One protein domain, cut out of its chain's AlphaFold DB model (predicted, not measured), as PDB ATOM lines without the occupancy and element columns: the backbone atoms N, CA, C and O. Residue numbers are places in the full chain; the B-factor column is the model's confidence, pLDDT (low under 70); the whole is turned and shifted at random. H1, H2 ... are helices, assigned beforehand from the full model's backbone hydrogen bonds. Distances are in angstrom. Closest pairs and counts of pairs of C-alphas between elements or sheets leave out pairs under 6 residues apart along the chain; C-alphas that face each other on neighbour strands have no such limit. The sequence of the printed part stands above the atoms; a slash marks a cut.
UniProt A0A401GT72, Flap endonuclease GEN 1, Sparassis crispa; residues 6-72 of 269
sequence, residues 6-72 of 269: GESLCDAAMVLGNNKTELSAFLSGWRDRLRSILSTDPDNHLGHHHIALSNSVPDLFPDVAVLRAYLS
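Overview. This is residues 6 to 72 of the 269 residues of the protein "Flap endonuclease GEN 1" of Sparassis crispa (UniProt A0A401GT72). One long helix, H2, makes the long axis of an elongated, all-helix domain, and two shorter helices fold back beside it, H1 near its first end and H3 near its last. A fourth helix, H4, packs crosswise on H1, away from H2, and residues 57 to 63 lead back to it from H3. The printed part has 67 residues with four named helices, in the order H1, H2, H3, H4, and no named strand. It is only just compact, close to loose, with a radius of gyration of the C-alphas of 12.9 A, and it spans 36 by 20 by 18 A.

Along the chain. Find C-alpha 20 at (-9.166, 16.237, 1.160); from there H2, residues 20 to 40, runs 30.0 A to C-alpha 40 at (6.435, 1.209, -19.579). Before it, look for H1, residues 6 to 15, which begins at C-alpha 6 at (-8.733, 0.612, -9.443) and is 14.3 A long. After H2 comes H3, residues 51 to 56, 8.8 A from first to last C-alpha. Last is H4, residues 64 to 71, 10.3 A long, which ends at C-alpha 71 at (-18.605, 4.728, -4.541).

Arrangement. Start at H2 and look at its residues 23 to 30, with which alone it touches H1; the closest C-alphas, those of Ala 13 and Leu 23, are 7.1 A apart. H1 and H2 form a helical hairpin, at a shallow tilt of 7 degrees, opposite ways. Go on to residues 34 to 40, with which alone H2 touches H3; here the C-alphas of Arg 35 and Ser 54 are the closest, at 4.5 A. H2 and H3 are also a helical hairpin, at a shallow tilt of 25 degrees, opposite ways. Now turn to Cys 10 and Leu 71, whose C-alphas, 7.5 A apart, are the closest of H1 and H4; these two helices touch and stand about perpendicular, at 83 degrees. H4 is apart from H2 and from H3, and H1 is apart from H3. In the backbone, every O i to N i+4 pair of H1, H3 and H4 is within hydrogen-bond range, and 16 of 17 are in H2.

Size, cuts and confidence. Look at Asn 18 and Gly 47 for the two C-alphas farthest apart, at 36.7 A. The printed part runs from residue 6 to 72 with no cut. The link from H1 to H2 is tight, with 4 residues, and those from H2 to H3, with 10, and from H3 to H4, with 7, are short. In the B-factor column the mean pLDDT of the printed part of this model is 92.9, and no printed residue is under 70.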
ATOM      1  N   GLY A   6      -7.331   0.390  -9.802       93.81
ATOM      2  CA  GLY A   6      -8.733   0.612  -9.443       93.81
ATOM      3  C   GLY A   6      -9.034   0.264  -7.986       93.81
ATOM      4  O   GLY A   6      -9.664   1.056  -7.302       93.81
ATOM      5  N   GLU A   7      -8.538  -0.876  -7.502       94.38
ATOM      6  CA  GLU A   7      -8.711  -1.313  -6.107       94.38
ATOM      7  C   GLU A   7      -8.042  -0.330  -5.146       94.38
ATOM      8  O   GLU A   7      -8.702   0.236  -4.283       94.38
ATOM      9  N   SER A   8      -6.779   0.018  -5.411       95.19
ATOM     10  CA  SER A   8      -6.049   1.019  -4.632       95.19
ATOM     11  C   SER A   8      -6.745   2.389  -4.612       95.19
ATOM     12  O   SER A   8      -6.730   3.062  -3.582       95.19
ATOM     13  N   LEU A   9      -7.364   2.807  -5.725       94.88
ATOM     14  CA  LEU A   9      -8.125   4.056  -5.797       94.88
ATOM     15  C   LEU A   9      -9.426   3.982  -4.986       94.88
ATOM     16  O   LEU A   9      -9.745   4.933  -4.273       94.88
ATOM     17  N   CYS A  10     -10.163   2.875  -5.090       93.94
ATOM     18  CA  CYS A  10     -11.381   2.641  -4.316       93.94
ATOM     19  C   CYS A  10     -11.087   2.626  -2.813       93.94
ATOM     20  O   CYS A  10     -11.735   3.358  -2.066       93.94
ATOM     21  N   ASP A  11     -10.076   1.872  -2.383       93.69
ATOM     22  CA  ASP A  11      -9.692   1.747  -0.976       93.69
ATOM     23  C   ASP A  11      -9.290   3.100  -0.389       93.69
ATOM     24  O   ASP A  11      -9.798   3.520   0.652       93.69
ATOM     25  N   ALA A  12      -8.426   3.838  -1.090       93.00
ATOM     26  CA  ALA A  12      -8.012   5.163  -0.651       93.00
ATOM     27  C   ALA A  12      -9.184   6.146  -0.600       93.00
ATOM     28  O   ALA A  12      -9.266   6.954   0.322       93.00
ATOM     29  N   ALA A  13     -10.117   6.082  -1.548       92.31
ATOM     30  CA  ALA A  13     -11.292   6.943  -1.541       92.31
ATOM     31  C   ALA A  13     -12.299   6.585  -0.436       92.31
ATOM     32  O   ALA A  13     -12.965   7.485   0.074       92.31
ATOM     33  N   MET A  14     -12.383   5.317  -0.020       90.81
ATOM     34  CA  MET A  14     -13.187   4.903   1.135       90.81
ATOM     35  C   MET A  14     -12.546   5.320   2.465       90.81
ATOM     36  O   MET A  14     -13.240   5.828   3.344       90.81
ATOM     37  N   VAL A  15     -11.227   5.151   2.612       91.81
ATOM     38  CA  VAL A  15     -10.505   5.435   3.867       91.81
ATOM     39  C   VAL A  15     -10.235   6.932   4.045       91.81
ATOM     40  O   VAL A  15     -10.487   7.493   5.109       91.81
ATOM     41  N   LEU A  16      -9.745   7.599   3.000       91.38
ATOM     42  CA  LEU A  16      -9.321   9.005   3.021       91.38
ATOM     43  C   LEU A  16     -10.398   9.953   2.483       91.38
ATOM     44  O   LEU A  16     -10.169  11.158   2.392       91.38
ATOM     45  N   GLY A  17     -11.583   9.446   2.128       82.38
ATOM     46  CA  GLY A  17     -12.642  10.213   1.465       82.38
ATOM     47  C   GLY A  17     -13.061  11.488   2.198       82.38
ATOM     48  O   GLY A  17     -13.455  12.459   1.550       82.38
ATOM     49  N   ASN A  18     -12.914  11.524   3.524       84.44
ATOM     50  CA  ASN A  18     -13.243  12.679   4.363       84.44
ATOM     51  C   ASN A  18     -12.071  13.667   4.542       84.44
ATOM     52  O   ASN A  18     -12.295  14.801   4.962       84.44
ATOM     53  N   ASN A  19     -10.840  13.280   4.188       91.56
ATOM     54  CA  ASN A  19      -9.635  14.095   4.322       91.56
ATOM     55  C   ASN A  19      -9.103  14.521   2.943       91.56
ATOM     56  O   ASN A  19      -8.328  13.819   2.292       91.56
ATOM     57  N   LYS A  20      -9.506  15.717   2.495       87.62
ATOM     58  CA  LYS A  20      -9.166  16.237   1.160       87.62
ATOM     59  C   LYS A  20      -7.654  16.352   0.926       87.62
ATOM     60  O   LYS A  20      -7.198  16.117  -0.191       87.62
ATOM     61  N   THR A  21      -6.885  16.729   1.947       90.88
ATOM     62  CA  THR A  21      -5.431  16.919   1.834       90.88
ATOM     63  C   THR A  21      -4.691  15.597   1.680       90.88
ATOM     64  O   THR A  21      -3.860  15.470   0.783       90.88
ATOM     65  N   GLU A  22      -5.036  14.593   2.487       92.00
ATOM     66  CA  GLU A  22      -4.425  13.260   2.394       92.00
ATOM     67  C   GLU A  22      -4.825  12.550   1.103       92.00
ATOM     68  O   GLU A  22      -3.970  11.986   0.423       92.00
ATOM     69  N   LEU A  23      -6.098  12.655   0.704       92.06
ATOM     70  CA  LEU A  23      -6.563  12.105  -0.565       92.06
ATOM     71  C   LEU A  23      -5.838  12.756  -1.751       92.06
ATOM     72  O   LEU A  23      -5.421  12.060  -2.668       92.06
ATOM     73  N   SER A  24      -5.625  14.075  -1.731       92.19
ATOM     74  CA  SER A  24      -4.878  14.763  -2.792       92.19
ATOM     75  C   SER A  24      -3.419  14.304  -2.884       92.19
ATOM     76  O   SER A  24      -2.901  14.176  -3.994       92.19
ATOM     77  N   ALA A  25      -2.761  14.060  -1.748       93.81
ATOM     78  CA  ALA A  25      -1.391  13.546  -1.707       93.81
ATOM     79  C   ALA A  25      -1.311  12.084  -2.181       93.81
ATOM     80  O   ALA A  25      -0.386  11.703  -2.896       93.81
ATOM     81  N   PHE A  26      -2.311  11.266  -1.845       95.38
ATOM     82  CA  PHE A  26      -2.429   9.918  -2.388       95.38
ATOM     83  C   PHE A  26      -2.622   9.942  -3.912       95.38
ATOM     84  O   PHE A  26      -1.934   9.223  -4.636       95.38
ATOM     85  N   LEU A  27      -3.517  10.802  -4.414       95.50
ATOM     86  CA  LEU A  27      -3.829  10.892  -5.842       95.50
ATOM     87  C   LEU A  27      -2.633  11.332  -6.691       95.50
ATOM     88  O   LEU A  27      -2.537  10.893  -7.836       95.50
ATOM     89  N   SER A  28      -1.714  12.151  -6.167       95.50
ATOM     90  CA  SER A  28      -0.485  12.481  -6.902       95.50
ATOM     91  C   SER A  28       0.398  11.252  -7.099       95.50
ATOM     92  O   SER A  28       0.744  10.937  -8.235       95.50
ATOM     93  N   GLY A  29       0.673  10.493  -6.032       95.94
ATOM     94  CA  GLY A  29       1.469   9.265  -6.139       95.94
ATOM     95  C   GLY A  29       0.780   8.187  -6.982       95.94
ATOM     96  O   GLY A  29       1.418   7.495  -7.778       95.94
ATOM     97  N   TRP A  30      -0.544   8.080  -6.869       96.94
ATOM     98  CA  TRP A  30      -1.345   7.179  -7.691       96.94
ATOM     99  C   TRP A  30      -1.289   7.553  -9.181       96.94
ATOM    100  O   TRP A  30      -1.124   6.669 -10.025       96.94
ATOM    101  N   ARG A  31      -1.350   8.850  -9.522       96.69
ATOM    102  CA  ARG A  31      -1.189   9.342 -10.901       96.69
ATOM    103  C   ARG A  31       0.194   9.041 -11.454       96.69
ATOM    104  O   ARG A  31       0.289   8.597 -12.590       96.69
ATOM    105  N   ASP A  32       1.247   9.235 -10.672       95.94
ATOM    106  CA  ASP A  32       2.609   8.941 -11.128       95.94
ATOM    107  C   ASP A  32       2.783   7.450 -11.425       95.94
ATOM    108  O   ASP A  32       3.346   7.073 -12.456       95.94
ATOM    109  N   ARG A  33       2.187   6.589 -10.593       95.69
ATOM    110  CA  ARG A  33       2.130   5.150 -10.858       95.69
ATOM    111  C   ARG A  33       1.334   4.826 -12.124       95.69
ATOM    112  O   ARG A  33       1.793   4.022 -12.932       95.69
ATOM    113  N   LEU A  34       0.173   5.456 -12.325       95.88
ATOM    114  CA  LEU A  34      -0.624   5.310 -13.547       95.88
ATOM    115  C   LEU A  34       0.179   5.725 -14.789       95.88
ATOM    116  O   LEU A  34       0.231   4.968 -15.755       95.88
ATOM    117  N   ARG A  35       0.843   6.886 -14.759       96.19
ATOM    118  CA  ARG A  35       1.685   7.382 -15.860       96.19
ATOM    119  C   ARG A  35       2.836   6.425 -16.157       96.19
ATOM    120  O   ARG A  35       3.061   6.098 -17.319       96.19
ATOM    121  N   SER A  36       3.509   5.919 -15.121       95.62
ATOM    122  CA  SER A  36       4.573   4.922 -15.275       95.62
ATOM    123  C   SER A  36       4.053   3.654 -15.951       95.62
ATOM    124  O   SER A  36       4.635   3.218 -16.937       95.62
ATOM    125  N   ILE A  37       2.937   3.093 -15.475       95.31
ATOM    126  CA  ILE A  37       2.337   1.879 -16.047       95.31
ATOM    127  C   ILE A  37       1.946   2.098 -17.511       95.31
ATOM    128  O   ILE A  37       2.221   1.243 -18.346       95.31
ATOM    129  N   LEU A  38       1.359   3.251 -17.840       95.44
ATOM    130  CA  LEU A  38       1.008   3.588 -19.218       95.44
ATOM    131  C   LEU A  38       2.241   3.720 -20.119       95.44
ATOM    132  O   LEU A  38       2.175   3.334 -21.281       95.44
ATOM    133  N   SER A  39       3.357   4.257 -19.620       95.62
ATOM    134  CA  SER A  39       4.564   4.466 -20.428       95.62
ATOM    135  C   SER A  39       5.424   3.215 -20.596       95.62
ATOM    136  O   SER A  39       6.101   3.108 -21.618       95.62
ATOM    137  N   THR A  40       5.475   2.327 -19.601       94.06
ATOM    138  CA  THR A  40       6.435   1.209 -19.579       94.06
ATOM    139  C   THR A  40       5.793  -0.170 -19.623       94.06
ATOM    140  O   THR A  40       6.522  -1.123 -19.847       94.06
ATOM    141  N   ASP A  41       4.485  -0.281 -19.354       92.94
ATOM    142  CA  ASP A  41       3.718  -1.537 -19.294       92.94
ATOM    143  C   ASP A  41       4.510  -2.708 -18.666       92.94
ATOM    144  O   ASP A  41       4.786  -3.701 -19.336       92.94
ATOM    145  N   PRO A  42       4.929  -2.595 -17.388       91.06
ATOM    146  CA  PRO A  42       5.985  -3.440 -16.821       91.06
ATOM    147  C   PRO A  42       5.665  -4.942 -16.839       91.06
ATOM    148  O   PRO A  42       6.574  -5.751 -17.003       91.06
ATOM    149  N   ASP A  43       4.387  -5.303 -16.712       90.31
ATOM    150  CA  ASP A  43       3.919  -6.695 -16.702       90.31
ATOM    151  C   ASP A  43       3.265  -7.102 -18.037       90.31
ATOM    152  O   ASP A  43       2.637  -8.157 -18.135       90.31
ATOM    153  N   ASN A  44       3.384  -6.261 -19.074       91.38
ATOM    154  CA  ASN A  44       2.816  -6.468 -20.407       91.38
ATOM    155  C   ASN A  44       1.296  -6.758 -20.398       91.38
ATOM    156  O   ASN A  44       0.791  -7.596 -21.150       91.38
ATOM    157  N   HIS A  45       0.546  -6.110 -19.500       92.19
ATOM    158  CA  HIS A  45      -0.909  -6.276 -19.421       92.19
ATOM    159  C   HIS A  45      -1.674  -5.377 -20.401       92.19
ATOM    160  O   HIS A  45      -2.839  -5.672 -20.676       92.19
ATOM    161  N   LEU A  46      -1.077  -4.277 -20.880       89.19
ATOM    162  CA  LEU A  46      -1.679  -3.383 -21.878       89.19
ATOM    163  C   LEU A  46      -1.344  -3.836 -23.304       89.19
ATOM    164  O   LEU A  46      -2.106  -3.560 -24.227       89.19
ATOM    165  N   GLY A  47      -0.225  -4.545 -23.480       90.69
ATOM    166  CA  GLY A  47       0.245  -5.059 -24.767       90.69
ATOM    167  C   GLY A  47       0.906  -3.995 -25.649       90.69
ATOM    168  O   GLY A  47       1.375  -4.311 -26.742       90.69
ATOM    169  N   HIS A  48       0.939  -2.737 -25.199       90.31
ATOM    170  CA  HIS A  48       1.616  -1.629 -25.863       90.31
ATOM    171  C   HIS A  48       1.926  -0.498 -24.871       90.31
ATOM    172  O   HIS A  48       1.203  -0.269 -23.901       90.31
ATOM    173  N   HIS A  49       2.976   0.275 -25.154       94.25
ATOM    174  CA  HIS A  49       3.336   1.464 -24.382       94.25
ATOM    175  C   HIS A  49       2.532   2.684 -24.849       94.25
ATOM    176  O   HIS A  49       2.648   3.143 -25.986       94.25
ATOM    177  N   HIS A  50       1.729   3.261 -23.968       94.81
ATOM    178  CA  HIS A  50       0.897   4.430 -24.240       94.81
ATOM    179  C   HIS A  50       1.570   5.725 -23.768       94.81
ATOM    180  O   HIS A  50       1.033   6.461 -22.942       94.81
ATOM    181  N   ILE A  51       2.744   6.039 -24.327       95.44
ATOM    182  CA  ILE A  51       3.559   7.202 -23.926       95.44
ATOM    183  C   ILE A  51       2.773   8.516 -24.071       95.44
ATOM    184  O   ILE A  51       2.717   9.315 -23.137       95.44
ATOM    185  N   ALA A  52       2.097   8.724 -25.207       95.50
ATOM    186  CA  ALA A  52       1.290   9.927 -25.429       95.50
ATOM    187  C   ALA A  52       0.161  10.076 -24.392       95.50
ATOM    188  O   ALA A  52      -0.087  11.181 -23.917       95.50
ATOM    189  N   LEU A  53      -0.474   8.963 -24.000       94.94
ATOM    190  CA  LEU A  53      -1.525   8.956 -22.982       94.94
ATOM    191  C   LEU A  53      -0.958   9.202 -21.582       94.94
ATOM    192  O   LEU A  53      -1.557   9.930 -20.803       94.94
ATOM    193  N   SER A  54       0.212   8.640 -21.268       95.12
ATOM    194  CA  SER A  54       0.884   8.883 -19.987       95.12
ATOM    195  C   SER A  54       1.182  10.373 -19.774       95.12
ATOM    196  O   SER A  54       0.948  10.900 -18.690       95.12
ATOM    197  N   ASN A  55       1.589  11.076 -20.835       94.25
ATOM    198  CA  ASN A  55       1.873  12.510 -20.795       94.25
ATOM    199  C   ASN A  55       0.607  13.375 -20.761       94.25
ATOM    200  O   ASN A  55       0.671  14.524 -20.330       94.25
ATOM    201  N   SER A  56      -0.536  12.853 -21.215       95.75
ATOM    202  CA  SER A  56      -1.795  13.599 -21.251       95.75
ATOM    203  C   SER A  56      -2.661  13.427 -20.002       95.75
ATOM    204  O   SER A  56      -3.692  14.092 -19.910       95.75
ATOM    205  N   VAL A  57      -2.264  12.592 -19.027       94.44
ATOM    206  CA  VAL A  57      -2.990  12.430 -17.752       94.44
ATOM    207  C   VAL A  57      -2.969  13.747 -16.955       94.44
ATOM    208  O   VAL A  57      -1.904  14.120 -16.441       94.44
ATOM    209  N   PRO A  58      -4.120  14.427 -16.774       94.50
ATOM    210  CA  PRO A  58      -4.180  15.704 -16.065       94.50
ATOM    211  C   PRO A  58      -3.917  15.555 -14.564       94.50
ATOM    212  O   PRO A  58      -4.253  14.536 -13.964       94.50
ATOM    213  N   ASP A  59      -3.424  16.607 -13.910       91.56
ATOM    214  CA  ASP A  59      -3.243  16.605 -12.447       91.56
ATOM    215  C   ASP A  59      -4.560  16.654 -11.662       91.56
ATOM    216  O   ASP A  59      -4.604  16.286 -10.489       91.56
ATOM    217  N   LEU A  60      -5.644  17.065 -12.323       90.25
ATOM    218  CA  LEU A  60      -7.004  17.033 -11.782       90.25
ATOM    219  C   LEU A  60      -7.655  15.646 -11.893       90.25
ATOM    220  O   LEU A  60      -8.756  15.454 -11.386       90.25
ATOM    221  N   PHE A  61      -7.009  14.689 -12.564       93.19
ATOM    222  CA  PHE A  61      -7.523  13.331 -12.683       93.19
ATOM    223  C   PHE A  61      -7.181  12.489 -11.438       93.19
ATOM    224  O   PHE A  61      -6.066  12.590 -10.916       93.19
ATOM    225  N   PRO A  62      -8.079  11.598 -10.986       93.25
ATOM    226  CA  PRO A  62      -9.495  11.501 -11.342       93.25
ATOM    227  C   PRO A  62     -10.333  12.588 -10.650       93.25
ATOM    228  O   PRO A  62      -9.976  13.072  -9.575       93.25
ATOM    229  N   ASP A  63     -11.485  12.926 -11.235       92.94
ATOM    230  CA  ASP A  63     -12.454  13.805 -10.575       92.94
ATOM    231  C   ASP A  63     -13.018  13.112  -9.322       92.94
ATOM    232  O   ASP A  63     -13.713  12.094  -9.394       92.94
ATOM    233  N   VAL A  64     -12.708  13.680  -8.156       91.12
ATOM    234  CA  VAL A  64     -13.117  13.161  -6.845       91.12
ATOM    235  C   VAL A  64     -14.639  13.158  -6.685       91.12
ATOM    236  O   VAL A  64     -15.177  12.278  -6.013       91.12
ATOM    237  N   ALA A  65     -15.352  14.113  -7.286       89.88
ATOM    238  CA  ALA A  65     -16.810  14.146  -7.239       89.88
ATOM    239  C   ALA A  65     -17.405  12.964  -8.014       89.88
ATOM    240  O   ALA A  65     -18.291  12.278  -7.501       89.88
ATOM    241  N   VAL A  66     -16.861  12.674  -9.198       92.62
ATOM    242  CA  VAL A  66     -17.255  11.509 -10.006       92.62
ATOM    243  C   VAL A  66     -16.930  10.213  -9.269       92.62
ATOM    244  O   VAL A  66     -17.792   9.348  -9.145       92.62
ATOM    245  N   LEU A  67     -15.726  10.092  -8.703       91.88
ATOM    246  CA  LEU A  67     -15.326   8.917  -7.928       91.88
ATOM    247  C   LEU A  67     -16.294   8.646  -6.765       91.88
ATOM    248  O   LEU A  67     -16.747   7.519  -6.579       91.88
ATOM    249  N   ARG A  68     -16.677   9.690  -6.022       89.94
ATOM    250  CA  ARG A  68     -17.665   9.584  -4.939       89.94
ATOM    251  C   ARG A  68     -19.045   9.175  -5.438       89.94
ATOM    252  O   ARG A  68     -19.692   8.371  -4.777       89.94
ATOM    253  N   ALA A  69     -19.482   9.679  -6.590       90.81
ATOM    254  CA  ALA A  69     -20.767   9.300  -7.172       90.81
ATOM    255  C   ALA A  69     -20.833   7.799  -7.513       90.81
ATOM    256  O   ALA A  69     -21.891   7.194  -7.367       90.81
ATOM    257  N   TYR A  70     -19.712   7.185  -7.903       92.06
ATOM    258  CA  TYR A  70     -19.634   5.735  -8.125       92.06
ATOM    259  C   TYR A  70     -19.519   4.926  -6.827       92.06
ATOM    260  O   TYR A  70     -20.101   3.848  -6.735       92.06
ATOM    261  N   LEU A  71     -18.786   5.422  -5.825       90.62
ATOM    262  CA  LEU A  71     -18.605   4.728  -4.541       90.62
ATOM    263  C   LEU A  71     -19.830   4.818  -3.627       90.62
ATOM    264  O   LEU A  71     -20.059   3.952  -2.788       90.62
ATOM    265  N   SER A  72     -20.604   5.890  -3.743       86.31
ATOM    266  CA  SER A  72     -21.805   6.140  -2.952       86.31
ATOM    267  C   SER A  72     -22.882   6.732  -3.855       86.31
ATOM    268  O   SER A  72     -23.201   7.921  -3.752       86.31
TER     269      SER A  72